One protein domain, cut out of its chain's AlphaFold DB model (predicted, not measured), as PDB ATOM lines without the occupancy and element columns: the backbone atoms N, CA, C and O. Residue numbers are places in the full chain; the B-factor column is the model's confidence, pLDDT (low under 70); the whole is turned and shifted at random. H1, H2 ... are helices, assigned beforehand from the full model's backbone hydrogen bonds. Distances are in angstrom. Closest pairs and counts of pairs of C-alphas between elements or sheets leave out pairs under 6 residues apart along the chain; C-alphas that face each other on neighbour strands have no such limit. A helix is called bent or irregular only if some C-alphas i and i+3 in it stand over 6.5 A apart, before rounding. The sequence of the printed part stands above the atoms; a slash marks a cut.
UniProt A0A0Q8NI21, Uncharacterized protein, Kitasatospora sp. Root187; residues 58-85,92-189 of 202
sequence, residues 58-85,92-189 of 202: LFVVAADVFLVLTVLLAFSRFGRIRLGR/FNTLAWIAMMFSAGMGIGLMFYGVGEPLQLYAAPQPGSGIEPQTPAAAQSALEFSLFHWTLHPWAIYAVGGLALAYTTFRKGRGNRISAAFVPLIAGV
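What this domain is: This is residues 58 to 85 and 92 to 189 of the 202 residues of an uncharacterized protein of Kitasatospora sp. Root187 (UniProt A0A0Q8NI21). Two helices, H5 and H6, follow each other nearly in one line and make the long axis of an open, loosely joined set of helices. H4 folds back beside H5 as a helical hairpin, H1 crosses H6 at residues 152 to 160, the small H7 packs on residues 164 to 168 of H6, and residues 93 to 99, most of them in H3, stick out free. The printed part has 126 residues with eight named helices, H1 to H8 in order, and no named strand; its class is all helix. The whole is loose, with a radius of gyration of the C-alphas of 19.0 A, and spans 55 by 37 by 26 A.

Where its parts are: H1, residues 58 to 75, begins at C-alpha 58 (-21.109, 21.026, 68.521) and is 25.5 A long from first to last C-alpha. H2 is residues 77 to 80. H3, residues 94 to 105, is 16.7 A long. H4, residues 108 to 123, is 22.6 A long, with a kink of 28 degrees near residue 115; it is irregular, but only just, with C-alphas 112 and 115 6.8 A apart. H5, residues 136 to 150, is 21.4 A long. H6, residues 152 to 171, is the longest helix by residues, 25.7 A from C-alpha 152 (-31.365, 30.578, 79.272) to C-alpha 171 (-10.585, 43.289, 87.307). H7 is residues 178 to 181, and H8, residues 183 to 187, ends at C-alpha 187 (0.937, 34.300, 77.106).

How they stand to each other: H1 touches H6 with residues 63 to 70 alone, at a steep tilt of 58 degrees, the same way; the closest C-alphas, of Leu 67 and Ala 156, are 5.0 A apart. H2 is close to H1 but not clearly touching, the closest C-alphas being those of Leu 73 and Gly 79, 5.6 A apart. H3 touches no helix and is apart from H4. H4 and H5 are a helical hairpin, at a shallow tilt of 30 degrees, opposite ways; H4 touches H5 with residues 117 to 123 alone, and the closest C-alphas are those of Leu 121 and Ala 142, 4.9 A apart. H5 and H6 meet only through their link. H7 touches H6, with the closest C-alphas, of Thr 168 and Ala 181, 5.6 A apart. H8 touches no helix, and meets H7 only through their link. Every O i to N i+4 pair is within hydrogen-bond range in H1, H3, H5, H6 and H8, against 10 of 12 in H4; H2 and H7 are too short for such a pair.

The domain as a whole: The two C-alphas farthest apart, of Thr 135 and Val 189, are 57.0 A apart. Residues 86 to 91 are cut out, and C-alphas 85 and 92 are 15.6 A apart across the cut. The link from H4 to H5, residues 124 to 135, is long. The mean pLDDT of the printed part is 91.5; residue 105 and residues 187 to 189 are under 70.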
ATOM      1  N   LEU A  58     -22.002  20.136  67.787       97.69
ATOM      2  CA  LEU A  58     -21.109  21.026  68.521       97.69
ATOM      3  C   LEU A  58     -21.856  22.274  68.992       97.69
ATOM      4  O   LEU A  58     -21.623  22.711  70.113       97.69
ATOM      5  N   PHE A  59     -22.765  22.824  68.180       96.38
ATOM      6  CA  PHE A  59     -23.578  23.978  68.581       96.38
ATOM      7  C   PHE A  59     -24.477  23.653  69.777       96.38
ATOM      8  O   PHE A  59     -24.527  24.437  70.724       96.38
ATOM      9  N   VAL A  60     -25.130  22.485  69.763       95.44
ATOM     10  CA  VAL A  60     -26.002  22.031  70.861       95.44
ATOM     11  C   VAL A  60     -25.192  21.825  72.140       95.44
ATOM     12  O   VAL A  60     -25.478  22.446  73.161       95.44
ATOM     13  N   VAL A  61     -24.117  21.032  72.064       98.00
ATOM     14  CA  VAL A  61     -23.252  20.760  73.222       98.00
ATOM     15  C   VAL A  61     -22.628  22.047  73.758       98.00
ATOM     16  O   VAL A  61     -22.568  22.237  74.968       98.00
ATOM     17  N   ALA A  62     -22.175  22.951  72.886       97.56
ATOM     18  CA  ALA A  62     -21.603  24.219  73.316       97.56
ATOM     19  C   ALA A  62     -22.628  25.069  74.076       97.56
ATOM     20  O   ALA A  62     -22.296  25.587  75.139       97.56
ATOM     21  N   ALA A  63     -23.861  25.191  73.574       97.19
ATOM     22  CA  ALA A  63     -24.911  25.957  74.238       97.19
ATOM     23  C   ALA A  63     -25.214  25.407  75.645       97.19
ATOM     24  O   ALA A  63     -25.251  26.177  76.608       97.19
ATOM     25  N   ASP A  64     -25.320  24.083  75.786       97.75
ATOM     26  CA  ASP A  64     -25.508  23.429  77.088       97.75
ATOM     27  C   ASP A  64     -24.304  23.637  78.018       97.75
ATOM     28  O   ASP A  64     -24.466  23.950  79.200       97.75
ATOM     29  N   VAL A  65     -23.079  23.529  77.495       98.25
ATOM     30  CA  VAL A  65     -21.849  23.772  78.263       98.25
ATOM     31  C   VAL A  65     -21.782  25.218  78.756       98.25
ATOM     32  O   VAL A  65     -21.442  25.433  79.917       98.25
ATOM     33  N   PHE A  66     -22.125  26.211  77.928       98.25
ATOM     34  CA  PHE A  66     -22.170  27.615  78.353       98.25
ATOM     35  C   PHE A  66     -23.214  27.845  79.447       98.25
ATOM     36  O   PHE A  66     -22.936  28.569  80.409       98.25
ATOM     37  N   LEU A  67     -24.381  27.204  79.345       98.19
ATOM     38  CA  LEU A  67     -25.418  27.273  80.370       98.19
ATOM     39  C   LEU A  67     -24.939  26.683  81.698       98.19
ATOM     40  O   LEU A  67     -24.967  27.367  82.724       98.19
ATOM     41  N   VAL A  68     -24.425  25.452  81.674       98.25
ATOM     42  CA  VAL A  68     -23.884  24.789  82.868       98.25
ATOM     43  C   VAL A  68     -22.738  25.601  83.464       98.25
ATOM     44  O   VAL A  68     -22.719  25.837  84.670       98.25
ATOM     45  N   LEU A  69     -21.807  26.091  82.641       97.81
ATOM     46  CA  LEU A  69     -20.688  26.918  83.088       97.81
ATOM     47  C   LEU A  69     -21.166  28.198  83.776       97.81
ATOM     48  O   LEU A  69     -20.637  28.554  84.827       97.81
ATOM     49  N   THR A  70     -22.172  28.874  83.222       97.69
ATOM     50  CA  THR A  70     -22.743  30.091  83.815       97.69
ATOM     51  C   THR A  70     -23.325  29.806  85.197       97.69
ATOM     52  O   THR A  70     -23.006  30.512  86.153       97.69
ATOM     53  N   VAL A  71     -24.112  28.733  85.327       97.50
ATOM     54  CA  VAL A  71     -24.689  28.302  86.609       97.50
ATOM     55  C   VAL A  71     -23.580  27.954  87.606       97.50
ATOM     56  O   VAL A  71     -23.577  28.453  88.730       97.50
ATOM     57  N   LEU A  72     -22.588  27.162  87.195       97.44
ATOM     58  CA  LEU A  72     -21.461  26.795  88.051       97.44
ATOM     59  C   LEU A  72     -20.679  28.024  88.520       97.44
ATOM     60  O   LEU A  72     -20.365  28.129  89.703       97.44
ATOM     61  N   LEU A  73     -20.381  28.974  87.634       96.56
ATOM     62  CA  LEU A  73     -19.677  30.199  88.004       96.56
ATOM     63  C   LEU A  73     -20.490  31.028  88.999       96.56
ATOM     64  O   LEU A  73     -19.928  31.427  90.021       96.56
ATOM     65  N   ALA A  74     -21.791  31.202  88.752       95.81
ATOM     66  CA  ALA A  74     -22.691  31.971  89.608       95.81
ATOM     67  C   ALA A  74     -22.785  31.404  91.036       95.81
ATOM     68  O   ALA A  74     -22.709  32.165  91.998       95.81
ATOM     69  N   PHE A  75     -22.897  30.079  91.186       96.75
ATOM     70  CA  PHE A  75     -23.026  29.428  92.498       96.75
ATOM     71  C   PHE A  75     -21.690  29.026  93.145       96.75
ATOM     72  O   PHE A  75     -21.655  28.626  94.309       96.75
ATOM     73  N   SER A  76     -20.572  29.129  92.427       96.69
ATOM     74  CA  SER A  76     -19.243  28.843  92.976       96.69
ATOM     75  C   SER A  76     -18.657  30.019  93.766       96.69
ATOM     76  O   SER A  76     -19.157  31.144  93.762       96.69
ATOM     77  N   ARG A  77     -17.479  29.794  94.368       94.50
ATOM     78  CA  ARG A  77     -16.658  30.860  94.966       94.50
ATOM     79  C   ARG A  77     -16.321  32.000  93.994       94.50
ATOM     80  O   ARG A  77     -16.038  33.103  94.452       94.50
ATOM     81  N   PHE A  78     -16.320  31.742  92.684       94.50
ATOM     82  CA  PHE A  78     -15.970  32.741  91.676       94.50
ATOM     83  C   PHE A  78     -17.076  33.782  91.475       94.50
ATOM     84  O   PHE A  78     -16.754  34.933  91.203       94.50
ATOM     85  N   GLY A  79     -18.344  33.430  91.712       92.50
ATOM     86  CA  GLY A  79     -19.469  34.371  91.664       92.50
ATOM     87  C   GLY A  79     -19.414  35.464  92.737       92.50
ATOM     88  O   GLY A  79     -20.105  36.470  92.634       92.50
ATOM     89  N   ARG A  80     -18.557  35.308  93.757       92.06
ATOM     90  CA  ARG A  80     -18.336  36.313  94.812       92.06
ATOM     91  C   ARG A  80     -17.288  37.365  94.430       92.06
ATOM     92  O   ARG A  80     -17.077  38.304  95.194       92.06
ATOM     93  N   ILE A  81     -16.599  37.197  93.300       93.69
ATOM     94  CA  ILE A  81     -15.565  38.129  92.846       93.69
ATOM     95  C   ILE A  81     -16.235  39.367  92.249       93.69
ATOM     96  O   ILE A  81     -17.008  39.263  91.300       93.69
ATOM     97  N   ARG A  82     -15.887  40.548  92.769       93.12
ATOM     98  CA  ARG A  82     -16.314  41.829  92.195       93.12
ATOM     99  C   ARG A  82     -15.594  42.088  90.869       93.12
ATOM    100  O   ARG A  82     -14.381  41.893  90.757       93.12
ATOM    101  N   LEU A  83     -16.345  42.535  89.864       92.56
ATOM    102  CA  LEU A  83     -15.836  42.885  88.533       92.56
ATOM    103  C   LEU A  83     -15.316  44.327  88.518       92.56
ATOM    104  O   LEU A  83     -15.874  45.189  87.856       92.56
ATOM    105  N   GLY A  84     -14.252  44.560  89.279       92.19
ATOM    106  CA  GLY A  84     -13.645  45.867  89.525       92.19
ATOM    107  C   GLY A  84     -12.603  45.749  90.635       92.19
ATOM    108  O   GLY A  84     -12.085  44.651  90.890       92.19
ATOM    109  N   ARG A  85     -12.303  46.844  91.330       90.38
ATOM    110  CA  ARG A  85     -11.502  46.811  92.567       90.38
ATOM    111  C   ARG A  85     -12.318  46.224  93.725       90.38
ATOM    112  O   ARG A  85     -13.537  46.091  93.642       90.38
ATOM    113  N   PHE A  92     -24.126  51.912  88.547       93.75
ATOM    114  CA  PHE A  92     -25.570  51.975  88.343       93.75
ATOM    115  C   PHE A  92     -26.299  51.181  89.422       93.75
ATOM    116  O   PHE A  92     -25.890  50.079  89.793       93.75
ATOM    117  N   ASN A  93     -27.436  51.707  89.881       96.06
ATOM    118  CA  ASN A  93     -28.314  50.953  90.768       96.06
ATOM    119  C   ASN A  93     -28.900  49.719  90.053       96.06
ATOM    120  O   ASN A  93     -28.996  49.670  88.825       96.06
ATOM    121  N   THR A  94     -29.340  48.730  90.831       95.56
ATOM    122  CA  THR A  94     -29.798  47.434  90.308       95.56
ATOM    123  C   THR A  94     -30.945  47.553  89.304       95.56
ATOM    124  O   THR A  94     -30.961  46.828  88.312       95.56
ATOM    125  N   LEU A  95     -31.895  48.470  89.519       96.56
ATOM    126  CA  LEU A  95     -33.031  48.640  88.610       96.56
ATOM    127  C   LEU A  95     -32.581  49.202  87.257       96.56
ATOM    128  O   LEU A  95     -32.973  48.679  86.215       96.56
ATOM    129  N   ALA A  96     -31.729  50.229  87.274       95.88
ATOM    130  CA  ALA A  96     -31.145  50.803  86.069       95.88
ATOM    131  C   ALA A  96     -30.301  49.764  85.314       95.88
ATOM    132  O   ALA A  96     -30.414  49.651  84.096       95.88
ATOM    133  N   TRP A  97     -29.519  48.952  86.031       94.06
ATOM    134  CA  TRP A  97     -28.728  47.876  85.436       94.06
ATOM    135  C   TRP A  97     -29.595  46.817  84.735       94.06
ATOM    136  O   TRP A  97     -29.340  46.489  83.575       94.06
ATOM    137  N   ILE A  98     -30.668  46.344  85.381       91.75
ATOM    138  CA  ILE A  98     -31.614  45.395  84.767       91.75
ATOM    139  C   ILE A  98     -32.279  46.019  83.533       91.75
ATOM    140  O   ILE A  98     -32.359  45.376  82.485       91.75
ATOM    141  N   ALA A  99     -32.715  47.277  83.623       92.31
ATOM    142  CA  ALA A  99     -33.332  47.979  82.499       92.31
ATOM    143  C   ALA A  99     -32.385  48.084  81.289       92.31
ATOM    144  O   ALA A  99     -32.810  47.844  80.157       92.31
ATOM    145  N   MET A 100     -31.095  48.361  81.516       93.19
ATOM    146  CA  MET A 100     -30.084  48.388  80.452       93.19
ATOM    147  C   MET A 100     -29.895  47.019  79.789       93.19
ATOM    148  O   MET A 100     -29.773  46.958  78.566       93.19
ATOM    149  N   MET A 101     -29.927  45.918  80.551       89.50
ATOM    150  CA  MET A 101     -29.829  44.571  79.970       89.50
ATOM    151  C   MET A 101     -30.994  44.261  79.023       89.50
ATOM    152  O   MET A 101     -30.771  43.753  77.922       89.50
ATOM    153  N   PHE A 102     -32.226  44.614  79.407       82.62
ATOM    154  CA  PHE A 102     -33.392  44.446  78.535       82.62
ATOM    155  C   PHE A 102     -33.330  45.360  77.309       82.62
ATOM    156  O   PHE A 102     -33.618  44.906  76.203       82.62
ATOM    157  N   SER A 103     -32.894  46.612  77.478       86.00
ATOM    158  CA  SER A 103     -32.766  47.559  76.367       86.00
ATOM    159  C   SER A 103     -31.706  47.145  75.343       86.00
ATOM    160  O   SER A 103     -31.884  47.416  74.159       86.00
ATOM    161  N   ALA A 104     -30.609  46.518  75.777       81.75
ATOM    162  CA  ALA A 104     -29.546  46.063  74.884       81.75
ATOM    163  C   ALA A 104     -29.871  44.723  74.194       81.75
ATOM    164  O   ALA A 104     -29.469  44.515  73.051       81.75
ATOM    165  N   GLY A 105     -30.570  43.808  74.879       68.88
ATOM    166  CA  GLY A 105     -30.769  42.428  74.414       68.88
ATOM    167  C   GLY A 105     -32.054  42.171  73.618       68.88
ATOM    168  O   GLY A 105     -32.069  41.308  72.740       68.88
ATOM    169  N   MET A 106     -33.137  42.906  73.885       72.00
ATOM    170  CA  MET A 106     -34.465  42.635  73.309       72.00
ATOM    171  C   MET A 106     -34.703  43.425  72.015       72.00
ATOM    172  O   MET A 106     -35.557  44.302  71.946       72.00
ATOM    173  N   GLY A 107     -33.885  43.156  70.996       71.94
ATOM    174  CA  GLY A 107     -33.912  43.884  69.725       71.94
ATOM    175  C   GLY A 107     -34.956  43.391  68.710       71.94
ATOM    176  O   GLY A 107     -36.010  42.852  69.040       71.94
ATOM    177  N   ILE A 108     -34.596  43.530  67.428       81.50
ATOM    178  CA  ILE A 108     -35.369  43.110  66.243       81.50
ATOM    179  C   ILE A 108     -35.757  41.622  66.289       81.50
ATOM    180  O   ILE A 108     -36.820  41.249  65.797       81.50
ATOM    181  N   GLY A 109     -34.927  40.774  66.905       80.62
ATOM    182  CA  GLY A 109     -35.166  39.332  67.000       80.62
ATOM    183  C   GLY A 109     -36.537  38.988  67.585       80.62
ATOM    184  O   GLY A 109     -37.274  38.223  66.973       80.62
ATOM    185  N   LEU A 110     -36.933  39.628  68.690       84.19
ATOM    186  CA  LEU A 110     -38.245  39.390  69.303       84.19
ATOM    187  C   LEU A 110     -39.395  39.977  68.484       84.19
ATOM    188  O   LEU A 110     -40.479  39.401  68.466       84.19
ATOM    189  N   MET A 111     -39.170  41.080  67.767       86.19
ATOM    190  CA  MET A 111     -40.195  41.652  66.889       86.19
ATOM    191  C   MET A 111     -40.534  40.724  65.716       86.19
ATOM    192  O   MET A 111     -41.694  40.645  65.323       86.19
ATOM    193  N   PHE A 112     -39.544  40.015  65.168       86.06
ATOM    194  CA  PHE A 112     -39.750  39.086  64.051       86.06
ATOM    195  C   PHE A 112     -40.128  37.677  64.519       86.06
ATOM    196  O   PHE A 112     -41.121  37.111  64.063       86.06
ATOM    197  N   TYR A 113     -39.353  37.104  65.437       90.69
ATOM    198  CA  TYR A 113     -39.488  35.704  65.835       90.69
ATOM    199  C   TYR A 113     -40.355  35.496  67.074       90.69
ATOM    200  O   TYR A 113     -40.820  34.380  67.277       90.69
ATOM    201  N   GLY A 114     -40.677  36.544  67.841       88.56
ATOM    202  CA  GLY A 114     -41.529  36.417  69.030       88.56
ATOM    203  C   GLY A 114     -42.926  35.865  68.728       88.56
ATOM    204  O   GLY A 114     -43.495  35.155  69.550       88.56
ATOM    205  N   VAL A 115     -43.457  36.137  67.530       90.00
ATOM    206  CA  VAL A 115     -44.674  35.489  67.004       90.00
ATOM    207  C   VAL A 115     -44.335  34.494  65.895       90.00
ATOM    208  O   VAL A 115     -44.960  33.438  65.800       90.00
ATOM    209  N   GLY A 116     -43.347  34.825  65.055       93.75
ATOM    210  CA  GLY A 116     -43.017  34.042  63.870       93.75
ATOM    211  C   GLY A 116     -42.605  32.608  64.187       93.75
ATOM    212  O   GLY A 116     -43.090  31.687  63.539       93.75
ATOM    213  N   GLU A 117     -41.757  32.408  65.193       93.44
ATOM    214  CA  GLU A 117     -41.252  31.079  65.527       93.44
ATOM    215  C   GLU A 117     -42.313  30.169  66.172       93.44
ATOM    216  O   GLU A 117     -42.517  29.074  65.640       93.44
ATOM    217  N   PRO A 118     -43.065  30.591  67.213       94.75
ATOM    218  CA  PRO A 118     -44.148  29.769  67.747       94.75
ATOM    219  C   PRO A 118     -45.175  29.381  66.677       94.75
ATOM    220  O   PRO A 118     -45.641  28.245  66.644       94.75
ATOM    221  N   LEU A 119     -45.515  30.304  65.771       95.94
ATOM    222  CA  LEU A 119     -46.471  30.030  64.700       95.94
ATOM    223  C   LEU A 119     -45.923  29.023  63.679       95.94
ATOM    224  O   LEU A 119     -46.659  28.141  63.233       95.94
ATOM    225  N   GLN A 120     -44.640  29.128  63.326       95.06
ATOM    226  CA  GLN A 120     -43.977  28.168  62.441       95.06
ATOM    227  C   GLN A 120     -43.923  26.775  63.072       95.06
ATOM    228  O   GLN A 120     -44.299  25.808  62.419       95.06
ATOM    229  N   LEU A 121     -43.544  26.677  64.348       95.19
ATOM    230  CA  LEU A 121     -43.482  25.409  65.081       95.19
ATOM    231  C   LEU A 121     -44.872  24.797  65.321       95.19
ATOM    232  O   LEU A 121     -45.018  23.581  65.344       95.19
ATOM    233  N   TYR A 122     -45.910  25.623  65.450       96.31
ATOM    234  CA  TYR A 122     -47.296  25.160  65.530       96.31
ATOM    235  C   TYR A 122     -47.790  24.568  64.201       96.31
ATOM    236  O   TYR A 122     -48.489  23.551  64.184       96.31
ATOM    237  N   ALA A 123     -47.431  25.203  63.081       96.44
ATOM    238  CA  ALA A 123     -47.803  24.761  61.739       96.44
ATOM    239  C   ALA A 123     -46.951  23.584  61.233       96.44
ATOM    240  O   ALA A 123     -47.427  22.796  60.419       96.44
ATOM    241  N   ALA A 124     -45.712  23.468  61.706       95.25
ATOM    242  CA  ALA A 124     -44.779  22.398  61.383       95.25
ATOM    243  C   ALA A 124     -43.968  22.021  62.640       95.25
ATOM    244  O   ALA A 124     -42.872  22.553  62.844       95.25
ATOM    245  N   PRO A 125     -44.500  21.120  63.493       92.12
ATOM    246  CA  PRO A 125     -43.805  20.636  64.684       92.12
ATOM    247  C   PRO A 125     -42.455  19.994  64.358       92.12
ATOM    248  O   PRO A 125     -42.185  19.600  63.220       92.12
ATOM    249  N   GLN A 126     -41.591  19.873  65.367       86.62
ATOM    250  CA  GLN A 126     -40.203  19.461  65.167       86.62
ATOM    251  C   GLN A 126     -40.142  18.071  64.516       86.62
ATOM    252  O   GLN A 126     -40.866  17.159  64.942       86.62
ATOM    253  N   PRO A 127     -39.265  17.865  63.517       82.75
ATOM    254  CA  PRO A 127     -39.090  16.562  62.891       82.75
ATOM    255  C   PRO A 127     -38.794  15.476  63.930       82.75
ATOM    256  O   PRO A 127     -37.943  15.650  64.798       82.75
ATOM    257  N   GLY A 128     -39.501  14.348  63.843       83.62
ATOM    258  CA  GLY A 128     -39.338  13.230  64.779       83.62
ATOM    259  C   GLY A 128     -40.086  13.370  66.112       83.62
ATOM    260  O   GLY A 128     -40.020  12.446  66.916       83.62
ATOM    261  N   SER A 129     -40.832  14.459  66.338       87.69
ATOM    262  CA  SER A 129     -41.675  14.625  67.538       87.69
ATOM    263  C   SER A 129     -42.927  13.737  67.540       87.69
ATOM    264  O   SER A 129     -43.458  13.428  68.603       87.69
ATOM    265  N   GLY A 130     -43.418  13.336  66.360       90.56
ATOM    266  CA  GLY A 130     -44.684  12.605  66.211       90.56
ATOM    267  C   GLY A 130     -45.930  13.433  66.556       90.56
ATOM    268  O   GLY A 130     -47.010  12.869  66.704       90.56
ATOM    269  N   ILE A 131     -45.785  14.753  66.710       94.06
ATOM    270  CA  ILE A 131     -46.877  15.663  67.054       94.06
ATOM    271  C   ILE A 131     -47.588  16.110  65.778       94.06
ATOM    272  O   ILE A 131     -46.959  16.636  64.859       94.06
ATOM    273  N   GLU A 132     -48.910  15.949  65.749       94.38
ATOM    274  CA  GLU A 132     -49.733  16.446  64.647       94.38
ATOM    275  C   GLU A 132     -49.769  17.985  64.632       94.38
ATOM    276  O   GLU A 132     -50.027  18.598  65.681       94.38
ATOM    277  N   PRO A 133     -49.547  18.625  63.468       96.06
ATOM    278  CA  PRO A 133     -49.623  20.072  63.327       96.06
ATOM    279  C   PRO A 133     -50.964  20.647  63.769       96.06
ATOM    280  O   PRO A 133     -52.009  20.013  63.648       96.06
ATOM    281  N   GLN A 134     -50.945  21.903  64.207       95.44
ATOM    282  CA  GLN A 134     -52.152  22.671  64.516       95.44
ATOM    283  C   GLN A 134     -53.067  22.052  65.592       95.44
ATOM    284  O   GLN A 134     -54.280  22.268  65.612       95.44
ATOM    285  N   THR A 135     -52.482  21.283  66.507       96.75
ATOM    286  CA  THR A 135     -53.170  20.687  67.657       96.75
ATOM    287  C   THR A 135     -52.800  21.403  68.958       96.75
ATOM    288  O   THR A 135     -51.768  22.075  69.026       96.75
ATOM    289  N   PRO A 136     -53.574  21.234  70.048       95.69
ATOM    290  CA  PRO A 136     -53.173  21.737  71.363       95.69
ATOM    291  C   PRO A 136     -51.782  21.252  71.805       95.69
ATOM    292  O   PRO A 136     -51.027  22.018  72.399       95.69
ATOM    293  N   ALA A 137     -51.410  20.015  71.455       94.56
ATOM    294  CA  ALA A 137     -50.078  19.474  71.725       94.56
ATOM    295  C   ALA A 137     -48.980  20.211  70.933       94.56
ATOM    296  O   ALA A 137     -47.940  20.553  71.498       94.56
ATOM    297  N   ALA A 138     -49.225  20.528  69.655       95.69
ATOM    298  CA  ALA A 138     -48.317  21.348  68.852       95.69
ATOM    299  C   ALA A 138     -48.161  22.765  69.416       95.69
ATOM    300  O   ALA A 138     -47.054  23.292  69.435       95.69
ATOM    301  N   ALA A 139     -49.243  23.377  69.912       95.50
ATOM    302  CA  ALA A 139     -49.189  24.715  70.504       95.50
ATOM    303  C   ALA A 139     -48.307  24.744  71.759       95.50
ATOM    304  O   ALA A 139     -47.488  25.648  71.922       95.50
ATOM    305  N   GLN A 140     -48.443  23.732  72.619       94.94
ATOM    306  CA  GLN A 140     -47.600  23.596  73.800       94.94
ATOM    307  C   GLN A 140     -46.127  23.411  73.413       94.94
ATOM    308  O   GLN A 140     -45.276  24.179  73.861       94.94
ATOM    309  N   SER A 141     -45.828  22.451  72.533       94.94
ATOM    310  CA  SER A 141     -44.449  22.177  72.112       94.94
ATOM    311  C   SER A 141     -43.798  23.374  71.406       94.94
ATOM    312  O   SER A 141     -42.623  23.669  71.627       94.94
ATOM    313  N   ALA A 142     -44.559  24.114  70.596       95.81
ATOM    314  CA  ALA A 142     -44.078  25.318  69.931       95.81
ATOM    315  C   ALA A 142     -43.609  26.388  70.929       95.81
ATOM    316  O   ALA A 142     -42.545  26.984  70.743       95.81
ATOM    317  N   LEU A 143     -44.371  26.609  72.005       95.31
ATOM    318  CA  LEU A 143     -43.988  27.542  73.066       95.31
ATOM    319  C   LEU A 143     -42.785  27.035  73.865       95.31
ATOM    320  O   LEU A 143     -41.896  27.827  74.162       95.31
ATOM    321  N   GLU A 144     -42.719  25.738  74.173       94.19
ATOM    322  CA  GLU A 144     -41.577  25.136  74.878       94.19
ATOM    323  C   GLU A 144     -40.264  25.353  74.115       94.19
ATOM    324  O   GLU A 144     -39.282  25.826  74.690       94.19
ATOM    325  N   PHE A 145     -40.253  25.090  72.805       93.06
ATOM    326  CA  PHE A 145     -39.066  25.296  71.974       93.06
ATOM    327  C   PHE A 145     -38.733  26.771  71.764       93.06
ATOM    328  O   PHE A 145     -37.564  27.148  71.820       93.06
ATOM    329  N   SER A 146     -39.745  27.623  71.595       94.12
ATOM    330  CA  SER A 146     -39.514  29.068  71.498       94.12
ATOM    331  C   SER A 146     -38.886  29.601  72.793       94.12
ATOM    332  O   SER A 146     -37.919  30.357  72.763       94.12
ATOM    333  N   LEU A 147     -39.363  29.161  73.960       93.38
ATOM    334  CA  LEU A 147     -38.742  29.519  75.235       93.38
ATOM    335  C   LEU A 147     -37.322  28.961  75.348       93.38
ATOM    336  O   LEU A 147     -36.429  29.686  75.785       93.38
ATOM    337  N   PHE A 148     -37.080  27.722  74.923       93.12
ATOM    338  CA  PHE A 148     -35.737  27.142  74.893       93.12
ATOM    339  C   PHE A 148     -34.761  27.995  74.060       93.12
ATOM    340  O   PHE A 148     -33.662  28.297  74.524       93.12
ATOM    341  N   HIS A 149     -35.175  28.477  72.885       92.94
ATOM    342  CA  HIS A 149     -34.321  29.286  72.013       92.94
ATOM    343  C   HIS A 149     -34.100  30.729  72.484       92.94
ATOM    344  O   HIS A 149     -33.052  31.296  72.180       92.94
ATOM    345  N   TRP A 150     -35.037  31.326  73.231       91.88
ATOM    346  CA  TRP A 150     -34.987  32.754  73.599       91.88
ATOM    347  C   TRP A 150     -34.710  33.036  75.082       91.88
ATOM    348  O   TRP A 150     -34.628  34.200  75.482       91.88
ATOM    349  N   THR A 151     -34.546  32.001  75.907       92.88
ATOM    350  CA  THR A 151     -34.254  32.152  77.339       92.88
ATOM    351  C   THR A 151     -32.820  31.730  77.671       92.88
ATOM    352  O   THR A 151     -31.865  32.329  77.192       92.88
ATOM    353  N   LEU A 152     -32.617  30.747  78.538       95.44
ATOM    354  CA  LEU A 152     -31.365  30.578  79.272       95.44
ATOM    355  C   LEU A 152     -30.135  30.349  78.380       95.44
ATOM    356  O   LEU A 152     -29.079  30.909  78.668       95.44
ATOM    357  N   HIS A 153     -30.257  29.578  77.297       95.25
ATOM    358  CA  HIS A 153     -29.134  29.219  76.424       95.25
ATOM    359  C   HIS A 153     -28.425  30.422  75.779       95.25
ATOM    360  O   HIS A 153     -27.226  30.587  76.030       95.25
ATOM    361  N   PRO A 154     -29.086  31.303  74.998       93.38
ATOM    362  CA  PRO A 154     -28.413  32.476  74.432       93.38
ATOM    363  C   PRO A 154     -27.889  33.435  75.511       93.38
ATOM    364  O   PRO A 154     -26.771  33.941  75.393       93.38
ATOM    365  N   TRP A 155     -28.646  33.646  76.595       94.12
ATOM    366  CA  TRP A 155     -28.223  34.530  77.687       94.12
ATOM    367  C   TRP A 155     -26.985  34.001  78.419       94.12
ATOM    368  O   TRP A 155     -26.132  34.796  78.813       94.12
ATOM    369  N   ALA A 156     -26.826  32.684  78.548       96.88
ATOM    370  CA  ALA A 156     -25.627  32.079  79.117       96.88
ATOM    371  C   ALA A 156     -24.381  32.311  78.248       96.88
ATOM    372  O   ALA A 156     -23.308  32.620  78.767       96.88
ATOM    373  N   ILE A 157     -24.517  32.234  76.920       96.00
ATOM    374  CA  ILE A 157     -23.417  32.535  75.991       96.00
ATOM    375  C   ILE A 157     -22.974  33.998  76.163       96.00
ATOM    376  O   ILE A 157     -21.776  34.280  76.287       96.00
ATOM    377  N   TYR A 158     -23.931  34.929  76.248       94.31
ATOM    378  CA  TYR A 158     -23.642  36.341  76.517       94.31
ATOM    379  C   TYR A 158     -23.024  36.558  77.895       94.31
ATOM    380  O   TYR A 158     -22.074  37.328  78.011       94.31
ATOM    381  N   ALA A 159     -23.515  35.868  78.925       95.12
ATOM    382  CA  ALA A 159     -22.991  35.976  80.279       95.12
ATOM    383  C   ALA A 159     -21.515  35.568  80.337       95.12
ATOM    384  O   ALA A 159     -20.710  36.306  80.896       95.12
ATOM    385  N   VAL A 160     -21.127  34.451  79.713       96.50
ATOM    386  CA  VAL A 160     -19.724  34.009  79.702       96.50
ATOM    387  C   VAL A 160     -18.835  34.964  78.903       96.50
ATOM    388  O   VAL A 160     -17.767  35.346  79.386       96.50
ATOM    389  N   GLY A 161     -19.267  35.397  77.714       95.06
ATOM    390  CA  GLY A 161     -18.512  36.360  76.906       95.06
ATOM    391  C   GLY A 161     -18.358  37.722  77.596       95.06
ATOM    392  O   GLY A 161     -17.255  38.266  77.682       95.06
ATOM    393  N   GLY A 162     -19.454  38.239  78.152       94.50
ATOM    394  CA  GLY A 162     -19.492  39.481  78.918       94.50
ATOM    395  C   GLY A 162     -18.649  39.401  80.186       94.50
ATOM    396  O   GLY A 162     -17.877  40.315  80.457       94.50
ATOM    397  N   LEU A 163     -18.703  38.284  80.916       95.56
ATOM    398  CA  LEU A 163     -17.875  38.045  82.097       95.56
ATOM    399  C   LEU A 163     -16.385  38.015  81.746       95.56
ATOM    400  O   LEU A 163     -15.580  38.604  82.464       95.56
ATOM    401  N   ALA A 164     -16.005  37.367  80.642       95.00
ATOM    402  CA  ALA A 164     -14.615  37.317  80.199       95.00
ATOM    403  C   ALA A 164     -14.061  38.721  79.896       95.00
ATOM    404  O   ALA A 164     -12.949  39.057  80.321       95.00
ATOM    405  N   LEU A 165     -14.852  39.561  79.219       94.75
ATOM    406  CA  LEU A 165     -14.501  40.954  78.936       94.75
ATOM    407  C   LEU A 165     -14.505  41.823  80.200       94.75
ATOM    408  O   LEU A 165     -13.547  42.550  80.448       94.75
ATOM    409  N   ALA A 166     -15.535  41.723  81.036       94.38
ATOM    410  CA  ALA A 166     -15.630  42.504  82.262       94.38
ATOM    411  C   ALA A 166     -14.486  42.168  83.230       94.38
ATOM    412  O   ALA A 166     -13.837  43.058  83.775       94.38
ATOM    413  N   TYR A 167     -14.161  40.884  83.389       94.56
ATOM    414  CA  TYR A 167     -13.055  40.454  84.236       94.56
ATOM    415  C   TYR A 167     -11.699  40.920  83.690       94.56
ATOM    416  O   TYR A 167     -10.864  41.427  84.441       94.56
ATOM    417  N   THR A 168     -11.448  40.776  82.384       93.75
ATOM    418  CA  THR A 168     -10.156  41.185  81.815       93.75
ATOM    419  C   THR A 168      -9.972  42.705  81.851       93.75
ATOM    420  O   THR A 168      -8.878  43.180  82.157       93.75
ATOM    421  N   THR A 169     -11.036  43.464  81.598       92.94
ATOM    422  CA  THR A 169     -10.989  44.926  81.536       92.94
ATOM    423  C   THR A 169     -10.998  45.536  82.933       92.94
ATOM    424  O   THR A 169     -10.037  46.199  83.311       92.94
ATOM    425  N   PHE A 170     -12.022  45.259  83.742       92.81
ATOM    426  CA  PHE A 170     -12.221  45.938  85.026       92.81
ATOM    427  C   PHE A 170     -11.419  45.306  86.165       92.81
ATOM    428  O   PHE A 170     -10.815  46.017  86.963       92.81
ATOM    429  N   ARG A 171     -11.330  43.969  86.228       92.94
ATOM    430  CA  ARG A 171     -10.585  43.289  87.307       92.94
ATOM    431  C   ARG A 171      -9.088  43.153  87.024       92.94
ATOM    432  O   ARG A 171      -8.290  43.122  87.959       92.94
ATOM    433  N   LYS A 172      -8.686  43.010  85.755       90.88
ATOM    434  CA  LYS A 172      -7.272  42.844  85.352       90.88
ATOM    435  C   LYS A 172      -6.656  44.074  84.686       90.88
ATOM    436  O   LYS A 172      -5.467  44.020  84.385       90.88
ATOM    437  N   GLY A 173      -7.418  45.147  84.468       88.50
ATOM    438  CA  GLY A 173      -6.904  46.399  83.905       88.50
ATOM    439  C   GLY A 173      -6.375  46.274  82.474       88.50
ATOM    440  O   GLY A 173      -5.515  47.052  82.068       88.50
ATOM    441  N   ARG A 174      -6.814  45.265  81.712       89.12
ATOM    442  CA  ARG A 174      -6.390  45.066  80.317       89.12
ATOM    443  C   ARG A 174      -7.295  45.852  79.366       89.12
ATOM    444  O   ARG A 174      -8.368  46.308  79.737       89.12
ATOM    445  N   GLY A 175      -6.876  45.984  78.107       84.50
ATOM    446  CA  GLY A 175      -7.698  46.635  77.083       84.50
ATOM    447  C   GLY A 175      -9.007  45.886  76.790       84.50
ATOM    448  O   GLY A 175      -9.060  44.661  76.882       84.50
ATOM    449  N   ASN A 176     -10.033  46.616  76.344       87.12
ATOM    450  CA  ASN A 176     -11.376  46.099  76.042       87.12
ATOM    451  C   ASN A 176     -11.474  45.362  74.684       87.12
ATOM    452  O   ASN A 176     -12.377  45.592  73.883       87.12
ATOM    453  N   ARG A 177     -10.490  44.516  74.364       89.38
ATOM    454  CA  ARG A 177     -10.470  43.705  73.136       89.38
ATOM    455  C   ARG A 177     -10.818  42.264  73.484       89.38
ATOM    456  O   ARG A 177     -10.338  41.760  74.494       89.38
ATOM    457  N   ILE A 178     -11.530  41.554  72.606       90.12
ATOM    458  CA  ILE A 178     -11.815  40.117  72.801       90.12
ATOM    459  C   ILE A 178     -10.515  39.324  73.000       90.12
ATOM    460  O   ILE A 178     -10.431  38.482  73.889       90.12
ATOM    461  N   SER A 179      -9.454  39.656  72.259       89.88
ATOM    462  CA  SER A 179      -8.137  39.026  72.414       89.88
ATOM    463  C   SER A 179      -7.522  39.192  73.809       89.88
ATOM    464  O   SER A 179      -6.745  38.335  74.231       89.88
ATOM    465  N   ALA A 180      -7.886  40.237  74.563       88.94
ATOM    466  CA  ALA A 180      -7.394  40.456  75.922       88.94
ATOM    467  C   ALA A 180      -7.868  39.365  76.895       88.94
ATOM    468  O   ALA A 180      -7.120  38.980  77.797       88.94
ATOM    469  N   ALA A 181      -9.070  38.818  76.677       90.94
ATOM    470  CA  ALA A 181      -9.603  37.714  77.472       90.94
ATOM    471  C   ALA A 181      -8.758  36.434  77.331       90.94
ATOM    472  O   ALA A 181      -8.654  35.652  78.274       90.94
ATOM    473  N   PHE A 182      -8.081  36.256  76.191       91.88
ATOM    474  CA  PHE A 182      -7.256  35.083  75.891       91.88
ATOM    475  C   PHE A 182      -5.783  35.236  76.283       91.88
ATOM    476  O   PHE A 182      -5.029  34.268  76.184       91.88
ATOM    477  N   VAL A 183      -5.351  36.405  76.777       89.00
ATOM    478  CA  VAL A 183      -3.964  36.622  77.233       89.00
ATOM    479  C   VAL A 183      -3.478  35.531  78.196       89.00
ATOM    480  O   VAL A 183      -2.373  35.051  77.978       89.00
ATOM    481  N   PRO A 184      -4.243  35.066  79.207       86.75
ATOM    482  CA  PRO A 184      -3.774  34.006  80.104       86.75
ATOM    483  C   PRO A 184      -3.447  32.686  79.387       86.75
ATOM    484  O   PRO A 184      -2.546  31.976  79.815       86.75
ATOM    485  N   LEU A 185      -4.150  32.374  78.293       87.00
ATOM    486  CA  LEU A 185      -3.950  31.150  77.514       87.00
ATOM    487  C   LEU A 185      -2.803  31.305  76.506       87.00
ATOM    488  O   LEU A 185      -1.989  30.403  76.341       87.00
ATOM    489  N   ILE A 186      -2.708  32.468  75.856       84.00
ATOM    490  CA  ILE A 186      -1.724  32.731  74.794       84.00
ATOM    491  C   ILE A 186      -0.357  33.125  75.373       84.00
ATOM    492  O   ILE A 186       0.677  32.729  74.840       84.00
ATOM    493  N   ALA A 187      -0.315  33.884  76.471       64.31
ATOM    494  CA  ALA A 187       0.937  34.300  77.106       64.31
ATOM    495  C   ALA A 187       1.696  33.118  77.730       64.31
ATOM    496  O   ALA A 187       2.922  33.134  77.738       64.31
ATOM    497  N   GLY A 188       0.993  32.060  78.157       53.50
ATOM    498  CA  GLY A 188       1.617  30.795  78.561       53.50
ATOM    499  C   GLY A 188       2.349  30.076  77.417       53.50
ATOM    500  O   GLY A 188       3.295  29.343  77.675       53.50
ATOM    501  N   VAL A 189       1.965  30.334  76.159       51.00
ATOM    502  CA  VAL A 189       2.624  29.821  74.939       51.00
ATOM    503  C   VAL A 189       3.730  30.772  74.444       51.00
ATOM    504  O   VAL A 189       4.641  30.359  73.734       51.00
TER     505      VAL A 189